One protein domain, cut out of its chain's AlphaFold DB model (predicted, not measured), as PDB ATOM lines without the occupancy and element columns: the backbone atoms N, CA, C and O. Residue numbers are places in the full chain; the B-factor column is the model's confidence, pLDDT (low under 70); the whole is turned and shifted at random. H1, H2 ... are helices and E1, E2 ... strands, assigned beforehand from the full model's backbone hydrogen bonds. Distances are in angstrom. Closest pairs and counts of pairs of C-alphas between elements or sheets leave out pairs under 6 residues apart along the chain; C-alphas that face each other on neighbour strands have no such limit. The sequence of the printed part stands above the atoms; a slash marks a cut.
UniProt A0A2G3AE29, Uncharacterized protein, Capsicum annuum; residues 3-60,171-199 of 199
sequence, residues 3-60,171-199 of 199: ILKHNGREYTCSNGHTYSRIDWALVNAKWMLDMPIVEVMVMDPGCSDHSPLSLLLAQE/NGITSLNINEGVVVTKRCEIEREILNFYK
ATOM      1  N   ILE A   3     157.695 174.285 167.065       81.00
ATOM      2  CA  ILE A   3     158.417 174.846 165.915       81.00
ATOM      3  C   ILE A   3     157.887 174.161 164.653       81.00
ATOM      4  O   ILE A   3     157.780 172.927 164.625       81.00
ATOM      5  N   LEU A   4     157.540 174.952 163.636       82.81
ATOM      6  CA  LEU A   4     157.132 174.432 162.330       82.81
ATOM      7  C   LEU A   4     158.305 173.746 161.616       82.81
ATOM      8  O   LEU A   4     159.472 173.966 161.931       82.81
ATOM      9  N   LYS A   5     157.998 172.866 160.663       82.25
ATOM     10  CA  LYS A   5     159.022 172.206 159.845       82.25
ATOM     11  C   LYS A   5     159.623 173.212 158.861       82.25
ATOM     12  O   LYS A   5     158.874 173.810 158.096       82.25
ATOM     13  N   HIS A   6     160.947 173.352 158.869       84.44
ATOM     14  CA  HIS A   6     161.699 174.087 157.851       84.44
ATOM     15  C   HIS A   6     162.090 173.160 156.700       84.44
ATOM     16  O   HIS A   6     162.614 172.071 156.936       84.44
ATOM     17  N   ASN A   7     161.858 173.628 155.482       82.69
ATOM     18  CA  ASN A   7     162.258 173.042 154.209       82.69
ATOM     19  C   ASN A   7     163.047 174.094 153.405       82.69
ATOM     20  O   ASN A   7     162.970 175.290 153.691       82.69
ATOM     21  N   GLY A   8     163.778 173.667 152.374       84.06
ATOM     22  CA  GLY A   8     164.636 174.555 151.582       84.06
ATOM     23  C   GLY A   8     166.049 174.637 152.159       84.06
ATOM     24  O   GLY A   8     166.640 173.603 152.474       84.06
ATOM     25  N   ARG A   9     166.602 175.850 152.274       84.25
ATOM     26  CA  ARG A   9     167.963 176.063 152.794       84.25
ATOM     27  C   ARG A   9     168.089 175.630 154.257       84.25
ATOM     28  O   ARG A   9     167.179 175.810 155.063       84.25
ATOM     29  N   GLU A  10     169.257 175.102 154.612       86.12
ATOM     30  CA  GLU A  10     169.528 174.616 155.970       86.12
ATOM     31  C   GLU A  10     169.702 175.748 156.998       86.12
ATOM     32  O   GLU A  10     169.307 175.607 158.159       86.12
ATOM     33  N   TYR A  11     170.241 176.886 156.558       90.69
ATOM     34  CA  TYR A  11     170.552 178.049 157.387       90.69
ATOM     35  C   TYR A  11     169.696 179.245 156.994       90.69
ATOM     36  O   TYR A  11     169.402 179.440 155.815       90.69
ATOM     37  N   THR A  12     169.329 180.053 157.986       91.69
ATOM     38  CA  THR A  12     168.511 181.255 157.783       91.69
ATOM     39  C   THR A  12     169.340 182.529 157.816       91.69
ATOM     40  O   THR A  12     168.881 183.547 157.323       91.69
ATOM     41  N   CYS A  13     170.566 182.483 158.338       92.31
ATOM     42  CA  CYS A  13     171.473 183.619 158.385       92.31
ATOM     43  C   CYS A  13     172.897 183.194 158.001       92.31
ATOM     44  O   CYS A  13     173.355 182.115 158.392       92.31
ATOM     45  N   SER A  14     173.605 184.032 157.243       91.12
ATOM     46  CA  SER A  14     175.028 183.863 156.966       91.12
ATOM     47  C   SER A  14     175.720 185.192 156.697       91.12
ATOM     48  O   SER A  14     175.218 186.014 155.942       91.12
ATOM     49  N   ASN A  15     176.930 185.351 157.234       88.56
ATOM     50  CA  ASN A  15     177.832 186.461 156.912       88.56
ATOM     51  C   ASN A  15     178.914 186.068 155.878       88.56
ATOM     52  O   ASN A  15     179.958 186.708 155.800       88.56
ATOM     53  N   GLY A  16     178.709 184.971 155.140       82.50
ATOM     54  CA  GLY A  16     179.650 184.434 154.146       82.50
ATOM     55  C   GLY A  16     180.720 183.486 154.702       82.50
ATOM     56  O   GLY A  16     181.304 182.713 153.943       82.50
ATOM     57  N   HIS A  17     180.955 183.483 156.016       87.19
ATOM     58  CA  HIS A  17     181.939 182.605 156.668       87.19
ATOM     59  C   HIS A  17     181.322 181.730 157.760       87.19
ATOM     60  O   HIS A  17     181.745 180.594 157.967       87.19
ATOM     61  N   THR A  18     180.280 182.237 158.408       89.75
ATOM     62  CA  THR A  18     179.524 181.557 159.453       89.75
ATOM     63  C   THR A  18     178.078 181.409 159.001       89.75
ATOM     64  O   THR A  18     177.502 182.323 158.408       89.75
ATOM     65  N   TYR A  19     177.485 180.254 159.289       92.56
ATOM     66  CA  TYR A  19     176.112 179.919 158.927       92.56
ATOM     67  C   TYR A  19     175.324 179.567 160.186       92.56
ATOM     68  O   TYR A  19     175.752 178.733 160.985       92.56
ATOM     69  N   SER A  20     174.177 180.216 160.366       92.00
ATOM     70  CA  SER A  20     173.361 180.114 161.576       92.00
ATOM     71  C   SER A  20     171.897 179.884 161.214       92.00
ATOM     72  O   SER A  20     171.398 180.390 160.209       92.00
ATOM     73  N   ARG A  21     171.171 179.151 162.059       90.88
ATOM     74  CA  ARG A  21     169.711 179.038 161.966       90.88
ATOM     75  C   ARG A  21     169.073 179.698 163.181       90.88
ATOM     76  O   ARG A  21     168.907 179.047 164.213       90.88
ATOM     77  N   ILE A  22     168.757 180.980 163.037       92.69
ATOM     78  CA  ILE A  22     168.250 181.844 164.117       92.69
ATOM     79  C   ILE A  22     166.810 182.319 163.891       92.69
ATOM     80  O   ILE A  22     166.198 182.853 164.809       92.69
ATOM     81  N   ASP A  23     166.241 182.061 162.711       92.88
ATOM     82  CA  ASP A  23     164.876 182.459 162.369       92.88
ATOM     83  C   ASP A  23     163.922 181.259 162.496       92.88
ATOM     84  O   ASP A  23     164.039 180.240 161.801       92.88
ATOM     85  N   TRP A  24     162.956 181.364 163.410       88.69
ATOM     86  CA  TRP A  24     162.010 180.290 163.720       88.69
ATOM     87  C   TRP A  24     160.562 180.734 163.528       88.69
ATOM     88  O   TRP A  24     160.162 181.794 163.999       88.69
ATOM     89  N   ALA A  25     159.740 179.866 162.931       88.00
ATOM     90  CA  ALA A  25     158.289 180.012 162.963       88.00
ATOM     91  C   ALA A  25     157.704 179.153 164.091       88.00
ATOM     92  O   ALA A  25     157.886 177.930 164.141       88.00
ATOM     93  N   LEU A  26     157.014 179.818 165.013       87.44
ATOM     94  CA  LEU A  26     156.516 179.246 166.257       87.44
ATOM     95  C   LEU A  26     154.996 179.313 166.273       87.44
ATOM     96  O   LEU A  26     154.410 180.343 165.950       87.44
ATOM     97  N   VAL A  27     154.357 178.220 166.683       84.25
ATOM     98  CA  VAL A  27     152.897 178.113 166.690       84.25
ATOM     99  C   VAL A  27     152.382 177.532 167.999       84.25
ATOM    100  O   VAL A  27     153.016 176.691 168.653       84.25
ATOM    101  N   ASN A  28     151.206 178.010 168.403       85.38
ATOM    102  CA  ASN A  28     150.513 177.539 169.595       85.38
ATOM    103  C   ASN A  28     149.571 176.364 169.265       85.38
ATOM    104  O   ASN A  28     149.294 176.062 168.105       85.38
ATOM    105  N   ALA A  29     149.087 175.676 170.302       80.31
ATOM    106  CA  ALA A  29     148.230 174.502 170.134       80.31
ATOM    107  C   ALA A  29     146.890 174.827 169.451       80.31
ATOM    108  O   ALA A  29     146.413 174.024 168.657       80.31
ATOM    109  N   LYS A  30     146.313 176.005 169.719       83.69
ATOM    110  CA  LYS A  30     145.062 176.441 169.089       83.69
ATOM    111  C   LYS A  30     145.224 176.572 167.574       83.69
ATOM    112  O   LYS A  30     144.476 175.971 166.817       83.69
ATOM    113  N   TRP A  31     146.266 177.270 167.143       82.81
ATOM    114  CA  TRP A  31     146.588 177.445 165.734       82.81
ATOM    115  C   TRP A  31     146.854 176.105 165.043       82.81
ATOM    116  O   TRP A  31     146.344 175.863 163.957       82.81
ATOM    117  N   MET A  32     147.567 175.186 165.707       78.44
ATOM    118  CA  MET A  32     147.791 173.833 165.186       78.44
ATOM    119  C   MET A  32     146.486 173.085 164.903       78.44
ATOM    120  O   MET A  32     146.425 172.334 163.935       78.44
ATOM    121  N   LEU A  33     145.459 173.251 165.740       80.56
ATOM    122  CA  LEU A  33     144.165 172.585 165.579       80.56
ATOM    123  C   LEU A  33     143.307 173.237 164.494       80.56
ATOM    124  O   LEU A  33     142.677 172.512 163.727       80.56
ATOM    125  N   ASP A  34     143.372 174.561 164.372       82.88
ATOM    126  CA  ASP A  34     142.490 175.335 163.495       82.88
ATOM    127  C   ASP A  34     143.030 175.458 162.056       82.88
ATOM    128  O   ASP A  34     142.252 175.522 161.108       82.88
ATOM    129  N   MET A  35     144.354 175.463 161.864       76.56
ATOM    130  CA  MET A  35     144.973 175.754 160.563       76.56
ATOM    131  C   MET A  35     145.334 174.496 159.760       76.56
ATOM    132  O   MET A  35     145.567 173.434 160.353       76.56
ATOM    133  N   PRO A  36     145.389 174.584 158.416       74.56
ATOM    134  CA  PRO A  36     145.915 173.515 157.568       74.56
ATOM    135  C   PRO A  36     147.383 173.204 157.892       74.56
ATOM    136  O   PRO A  36     148.026 173.895 158.679       74.56
ATOM    137  N   ILE A  37     147.920 172.129 157.310       69.94
ATOM    138  CA  ILE A  37     149.335 171.779 157.476       69.94
ATOM    139  C   ILE A  37     150.184 172.950 156.975       69.94
ATOM    140  O   ILE A  37     149.997 173.403 155.850       69.94
ATOM    141  N   VAL A  38     151.106 173.439 157.808       74.81
ATOM    142  CA  VAL A  38     151.975 174.565 157.453       74.81
ATOM    143  C   VAL A  38     153.432 174.165 157.541       74.81
ATOM    144  O   VAL A  38     153.885 173.623 158.554       74.81
ATOM    145  N   GLU A  39     154.166 174.472 156.482       81.00
ATOM    146  CA  GLU A  39     155.612 174.315 156.408       81.00
ATOM    147  C   GLU A  39     156.272 175.671 156.170       81.00
ATOM    148  O   GLU A  39     155.672 176.588 155.612       81.00
ATOM    149  N   VAL A  40     157.516 175.806 156.620       87.31
ATOM    150  CA  VAL A  40     158.333 177.000 156.414       87.31
ATOM    151  C   VAL A  40     159.316 176.706 155.293       87.31
ATOM    152  O   VAL A  40     160.159 175.825 155.439       87.31
ATOM    153  N   MET A  41     159.245 177.451 154.200       87.00
ATOM    154  CA  MET A  41     160.239 177.425 153.133       87.00
ATOM    155  C   MET A  41     161.277 178.518 153.382       87.00
ATOM    156  O   MET A  41     160.943 179.704 153.371       87.00
ATOM    157  N   VAL A  42     162.527 178.118 153.611       90.62
ATOM    158  CA  VAL A  42     163.666 179.038 153.702       90.62
ATOM    159  C   VAL A  42     164.120 179.373 152.285       90.62
ATOM    160  O   VAL A  42     164.603 178.499 151.560       90.62
ATOM    161  N   MET A  43     163.911 180.627 151.890       88.62
ATOM    162  CA  MET A  43     164.192 181.138 150.548       88.62
ATOM    163  C   MET A  43     165.637 181.614 150.398       88.62
ATOM    164  O   MET A  43     166.375 181.714 151.374       88.62
ATOM    165  N   ASP A  44     166.045 181.948 149.175       88.12
ATOM    166  CA  ASP A  44     167.343 182.575 148.950       88.12
ATOM    167  C   ASP A  44     167.416 183.989 149.556       88.12
ATOM    168  O   ASP A  44     166.471 184.770 149.420       88.12
ATOM    169  N   PRO A  45     168.536 184.340 150.216       89.12
ATOM    170  CA  PRO A  45     168.694 185.598 150.939       89.12
ATOM    171  C   PRO A  45     168.914 186.808 150.018       89.12
ATOM    172  O   PRO A  45     168.791 187.953 150.451       89.12
ATOM    173  N   GLY A  46     169.229 186.582 148.740       86.94
ATOM    174  CA  GLY A  46     169.559 187.653 147.804       86.94
ATOM    175  C   GLY A  46     170.778 188.445 148.282       86.94
ATOM    176  O   GLY A  46     171.860 187.884 148.425       86.94
ATOM    177  N   CYS A  47     170.593 189.745 148.520       87.88
ATOM    178  CA  CYS A  47     171.624 190.649 149.041       87.88
ATOM    179  C   CYS A  47     171.652 190.761 150.577       87.88
ATOM    180  O   CYS A  47     172.480 191.495 151.110       87.88
ATOM    181  N   SER A  48     170.746 190.075 151.276       91.31
ATOM    182  CA  SER A  48     170.660 190.069 152.735       91.31
ATOM    183  C   SER A  48     171.589 189.011 153.335       91.31
ATOM    184  O   SER A  48     171.892 187.997 152.709       91.31
ATOM    185  N   ASP A  49     172.007 189.212 154.577       90.56
ATOM    186  CA  ASP A  49     172.611 188.177 155.417       90.56
ATOM    187  C   ASP A  49     171.552 187.272 156.075       90.56
ATOM    188  O   ASP A  49     171.897 186.243 156.656       90.56
ATOM    189  N   HIS A  50     170.261 187.597 155.923       93.81
ATOM    190  CA  HIS A  50     169.108 186.793 156.339       93.81
ATOM    191  C   HIS A  50     168.290 186.258 155.153       93.81
ATOM    192  O   HIS A  50     168.002 186.965 154.189       93.81
ATOM    193  N   SER A  51     167.848 185.007 155.269       92.69
ATOM    194  CA  SER A  51     166.989 184.303 154.317       92.69
ATOM    195  C   SER A  51     165.510 184.498 154.672       92.69
ATOM    196  O   SER A  51     165.118 184.192 155.801       92.69
ATOM    197  N   PRO A  52     164.659 184.953 153.735       92.94
ATOM    198  CA  PRO A  52     163.223 185.060 153.969       92.94
ATOM    199  C   PRO A  52     162.578 183.707 154.303       92.94
ATOM    200  O   PRO A  52     162.930 182.672 153.732       92.94
ATOM    201  N   LEU A  53     161.589 183.731 155.200       91.81
ATOM    202  CA  LEU A  53     160.771 182.571 155.553       91.81
ATOM    203  C   LEU A  53     159.381 182.701 154.927       91.81
ATOM    204  O   LEU A  53     158.623 183.605 155.276       91.81
ATOM    205  N   SER A  54     159.028 181.775 154.038       89.19
ATOM    206  CA  SER A  54     157.693 181.697 153.438       89.19
ATOM    207  C   SER A  54     156.861 180.601 154.106       89.19
ATOM    208  O   SER A  54     157.326 179.473 154.264       89.19
ATOM    209  N   LEU A  55     155.632 180.921 154.521       86.25
ATOM    210  CA  LEU A  55     154.703 179.952 155.111       86.25
ATOM    211  C   LEU A  55     153.861 179.315 154.006       86.25
ATOM    212  O   LEU A  55     153.008 179.971 153.409       86.25
ATOM    213  N   LEU A  56     154.072 178.023 153.764       78.12
ATOM    214  CA  LEU A  56     153.301 177.252 152.801       78.12
ATOM    215  C   LEU A  56     152.140 176.554 153.509       78.12
ATOM    216  O   LEU A  56     152.356 175.697 154.365       78.12
ATOM    217  N   LEU A  57     150.911 176.904 153.130       76.56
ATOM    218  CA  LEU A  57     149.694 176.256 153.614       76.56
ATOM    219  C   LEU A  57     149.349 175.084 152.683       76.56
ATOM    220  O   LEU A  57     148.884 175.289 151.564       76.56
ATOM    221  N   ALA A  58     149.580 173.853 153.131       68.50
ATOM    222  CA  ALA A  58     149.224 172.652 152.386       68.50
ATOM    223  C   ALA A  58     147.738 172.313 152.597       68.50
ATOM    224  O   ALA A  58     147.285 172.110 153.723       68.50
ATOM    225  N   GLN A  59     146.978 172.254 151.499       60.06
ATOM    226  CA  GLN A  59     145.521 172.075 151.519       60.06
ATOM    227  C   GLN A  59     145.045 170.620 151.651       60.06
ATOM    228  O   GLN A  59     143.865 170.406 151.920       60.06
ATOM    229  N   GLU A  60     145.908 169.616 151.480       58.66
ATOM    230  CA  GLU A  60     145.439 168.229 151.389       58.66
ATOM    231  C   GLU A  60     145.624 167.426 152.680       58.66
ATOM    232  O   GLU A  60     146.738 167.143 153.125       58.66
ATOM    233  N   ASN A 171     155.875 164.872 159.306       77.38
ATOM    234  CA  ASN A 171     156.267 163.602 158.694       77.38
ATOM    235  C   ASN A 171     155.655 163.389 157.303       77.38
ATOM    236  O   ASN A 171     156.012 162.418 156.639       77.38
ATOM    237  N   GLY A 172     154.723 164.244 156.880       76.19
ATOM    238  CA  GLY A 172     154.199 164.229 155.524       76.19
ATOM    239  C   GLY A 172     155.285 164.613 154.520       76.19
ATOM    240  O   GLY A 172     156.076 165.529 154.762       76.19
ATOM    241  N   ILE A 173     155.318 163.903 153.393       78.12
ATOM    242  CA  ILE A 173     156.070 164.322 152.208       78.12
ATOM    243  C   ILE A 173     155.106 165.166 151.372       78.12
ATOM    244  O   ILE A 173     154.247 164.633 150.675       78.12
ATOM    245  N   THR A 174     155.207 166.478 151.529       75.31
ATOM    246  CA  THR A 174     154.398 167.511 150.857       75.31
ATOM    247  C   THR A 174     155.012 167.956 149.533       75.31
ATOM    248  O   THR A 174     154.299 168.397 148.637       75.31
ATOM    249  N   SER A 175     156.332 167.836 149.405       77.25
ATOM    250  CA  SER A 175     157.075 168.203 148.209       77.25
ATOM    251  C   SER A 175     158.309 167.327 148.028       77.25
ATOM    252  O   SER A 175     158.939 166.940 149.016       77.25
ATOM    253  N   LEU A 176     158.684 167.073 146.778       81.31
ATOM    254  CA  LEU A 176     159.896 166.357 146.395       81.31
ATOM    255  C   LEU A 176     160.731 167.231 145.453       81.31
ATOM    256  O   LEU A 176     160.197 167.784 144.494       81.31
ATOM    257  N   ASN A 177     162.029 167.355 145.728       81.19
ATOM    258  CA  ASN A 177     162.982 167.997 144.823       81.19
ATOM    259  C   ASN A 177     163.660 166.905 143.993       81.19
ATOM    260  O   ASN A 177     164.279 166.013 144.570       81.19
ATOM    261  N   ILE A 178     163.476 166.944 142.674       75.31
ATOM    262  CA  ILE A 178     163.901 165.862 141.777       75.31
ATOM    263  C   ILE A 178     165.287 166.164 141.209       75.31
ATOM    264  O   ILE A 178     166.184 165.353 141.381       75.31
ATOM    265  N   ASN A 179     165.456 167.323 140.558       64.62
ATOM    266  CA  ASN A 179     166.703 167.814 139.958       64.62
ATOM    267  C   ASN A 179     166.636 169.347 139.801       64.62
ATOM    268  O   ASN A 179     165.546 169.878 139.593       64.62
ATOM    269  N   GLU A 180     167.785 170.035 139.896       57.28
ATOM    270  CA  GLU A 180     168.006 171.479 139.624       57.28
ATOM    271  C   GLU A 180     166.785 172.402 139.836       57.28
ATOM    272  O   GLU A 180     166.359 173.143 138.954       57.28
ATOM    273  N   GLY A 181     166.200 172.363 141.036       64.69
ATOM    274  CA  GLY A 181     165.166 173.316 141.453       64.69
ATOM    275  C   GLY A 181     163.731 172.962 141.052       64.69
ATOM    276  O   GLY A 181     162.813 173.701 141.412       64.69
ATOM    277  N   VAL A 182     163.493 171.831 140.382       72.50
ATOM    278  CA  VAL A 182     162.129 171.355 140.114       72.50
ATOM    279  C   VAL A 182     161.548 170.728 141.378       72.50
ATOM    280  O   VAL A 182     161.886 169.605 141.767       72.50
ATOM    281  N   VAL A 183     160.645 171.474 142.015       78.44
ATOM    282  CA  VAL A 183     159.890 171.034 143.190       78.44
ATOM    283  C   VAL A 183     158.519 170.542 142.753       78.44
ATOM    284  O   VAL A 183     157.675 171.310 142.292       78.44
ATOM    285  N   VAL A 184     158.282 169.255 142.950       80.00
ATOM    286  CA  VAL A 184     156.980 168.639 142.731       80.00
ATOM    287  C   VAL A 184     156.199 168.645 144.032       80.00
ATOM    288  O   VAL A 184     156.657 168.123 145.045       80.00
ATOM    289  N   THR A 185     155.005 169.227 144.000       77.19
ATOM    290  CA  THR A 185     154.098 169.338 145.155       77.19
ATOM    291  C   THR A 185     152.871 168.440 145.023       77.19
ATOM    292  O   THR A 185     152.230 168.099 146.015       77.19
ATOM    293  N   LYS A 186     152.536 168.014 143.799       80.38
ATOM    294  CA  LYS A 186     151.400 167.125 143.559       80.38
ATOM    295  C   LYS A 186     151.746 165.706 143.963       80.38
ATOM    296  O   LYS A 186     152.712 165.113 143.491       80.38
ATOM    297  N   ARG A 187     150.882 165.110 144.773       77.94
ATOM    298  CA  ARG A 187     151.125 163.789 145.343       77.94
ATOM    299  C   ARG A 187     151.260 162.659 144.321       77.94
ATOM    300  O   ARG A 187     152.082 161.775 144.527       77.94
ATOM    301  N   CYS A 188     150.478 162.676 143.240       82.12
ATOM    302  CA  CYS A 188     150.577 161.673 142.172       82.12
ATOM    303  C   CYS A 188     151.940 161.715 141.472       82.12
ATOM    304  O   CYS A 188     152.495 160.677 141.121       82.12
ATOM    305  N   GLU A 189     152.489 162.915 141.311       83.25
ATOM    306  CA  GLU A 189     153.810 163.126 140.743       83.25
ATOM    307  C   GLU A 189     154.880 162.684 141.754       83.25
ATOM    308  O   GLU A 189     155.725 161.881 141.389       83.25
ATOM    309  N   ILE A 190     154.774 163.055 143.042       85.81
ATOM    310  CA  ILE A 190     155.679 162.559 144.104       85.81
ATOM    311  C   ILE A 190     155.715 161.022 144.134       85.81
ATOM    312  O   ILE A 190     156.790 160.431 144.173       85.81
ATOM    313  N   GLU A 191     154.552 160.365 144.108       86.75
ATOM    314  CA  GLU A 191     154.447 158.900 144.130       86.75
ATOM    315  C   GLU A 191     155.127 158.273 142.906       86.75
ATOM    316  O   GLU A 191     155.914 157.337 143.049       86.75
ATOM    317  N   ARG A 192     154.883 158.828 141.713       87.44
ATOM    318  CA  ARG A 192     155.514 158.374 140.470       87.44
ATOM    319  C   ARG A 192     157.035 158.513 140.514       87.44
ATOM    320  O   ARG A 192     157.726 157.574 140.135       87.44
ATOM    321  N   GLU A 193     157.548 159.648 140.974       88.31
ATOM    322  CA  GLU A 193     158.990 159.907 141.016       88.31
ATOM    323  C   GLU A 193     159.706 159.019 142.035       88.31
ATOM    324  O   GLU A 193     160.749 158.449 141.724       88.31
ATOM    325  N   ILE A 194     159.108 158.805 143.214       87.31
ATOM    326  CA  ILE A 194     159.639 157.851 144.198       87.31
ATOM    327  C   ILE A 194     159.695 156.444 143.595       87.31
ATOM    328  O   ILE A 194     160.711 155.766 143.714       87.31
ATOM    329  N   LEU A 195     158.625 155.995 142.931       89.81
ATOM    330  CA  LEU A 195     158.599 154.672 142.301       89.81
ATOM    331  C   LEU A 195     159.609 154.548 141.154       89.81
ATOM    332  O   LEU A 195     160.168 153.473 140.966       89.81
ATOM    333  N   ASN A 196     159.843 155.620 140.394       88.44
ATOM    334  CA  ASN A 196     160.826 155.635 139.314       88.44
ATOM    335  C   ASN A 196     162.269 155.572 139.831       88.44
ATOM    336  O   ASN A 196     163.093 154.941 139.185       88.44
ATOM    337  N   PHE A 197     162.572 156.179 140.982       85.62
ATOM    338  CA  PHE A 197     163.917 156.146 141.572       85.62
ATOM    339  C   PHE A 197     164.358 154.739 142.010       85.62
ATOM    340  O   PHE A 197     165.540 154.418 141.953       85.62
ATOM    341  N   TYR A 198     163.419 153.908 142.475       86.38
ATOM    342  CA  TYR A 198     163.699 152.548 142.963       86.38
ATOM    343  C   TYR A 198     163.511 151.447 141.903       86.38
ATOM    344  O   TYR A 198     163.599 150.265 142.248       86.38
ATOM    345  N   LYS A 199     163.218 151.810 140.651       70.56
ATOM    346  CA  LYS A 199     163.243 150.887 139.507       70.56
ATOM    347  C   LYS A 199     164.650 150.778 138.942       70.56
ATOM    348  O   LYS A 199     164.998 149.648 138.541       70.56
TER     349      LYS A 199
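What this domain is: This is residues 3 to 60 and 171 to 199 of the 199 residues of an uncharacterized protein of Capsicum annuum (UniProt A0A2G3AE29). This domain of little regular structure has a small sheet of E1, E2 and E3, with loops reaching beyond one end, short H1 beyond the other, and H2 set away from it. The 87 printed residues run E1, H1, E2, E3, H2, a mixed class with 33 residues in named elements; the sheet, in order E1 E2 E3, is mixed. The whole is loose, radius of gyration of the C-alphas 15.3 A, and flat, spanning 42 by 37 by 18 A.

How they stand to each other: E2, residues 37 to 42, is the inner strand. E1, residues 5 to 8, is its parallel neighbour at 41 degrees; N 7 and O 40, 2.8 A apart, are within hydrogen-bond range. E3, residues 53 to 58, forms an antiparallel hairpin with E2 at 151 degrees; N 41 and O 54, 2.8 A apart, are within that range. H1, residues 29 to 34, and H2, residues 187 to 197, are apart and not on the sheet. E1, H1 and E2 make a strand-helix-strand unit, parallel neighbour strands with a helix between, its crossover left-handed. In H1 and H2 every O i to N i+4 pair is within hydrogen-bond range.

Where its parts are: E1 starts at C-alpha 5 (159.022, 172.206, 159.845) and spans 10.3 A, H1 8.8 A, E2 16.5 A, E3 15.5 A; H2 spans 15.4 A, ending at C-alpha 197 (163.917, 156.146, 141.572).

The domain as a whole: The two C-alphas farthest apart, of Lys 30 and Lys 199, are 43.1 A apart. Residues 61 to 170 are not printed; C-alphas 60 and 171 are 13.9 A apart across the cut. The link E1 to H1 is long. Residues 37, 58 to 60 and 179 to 181 have pLDDT under 70.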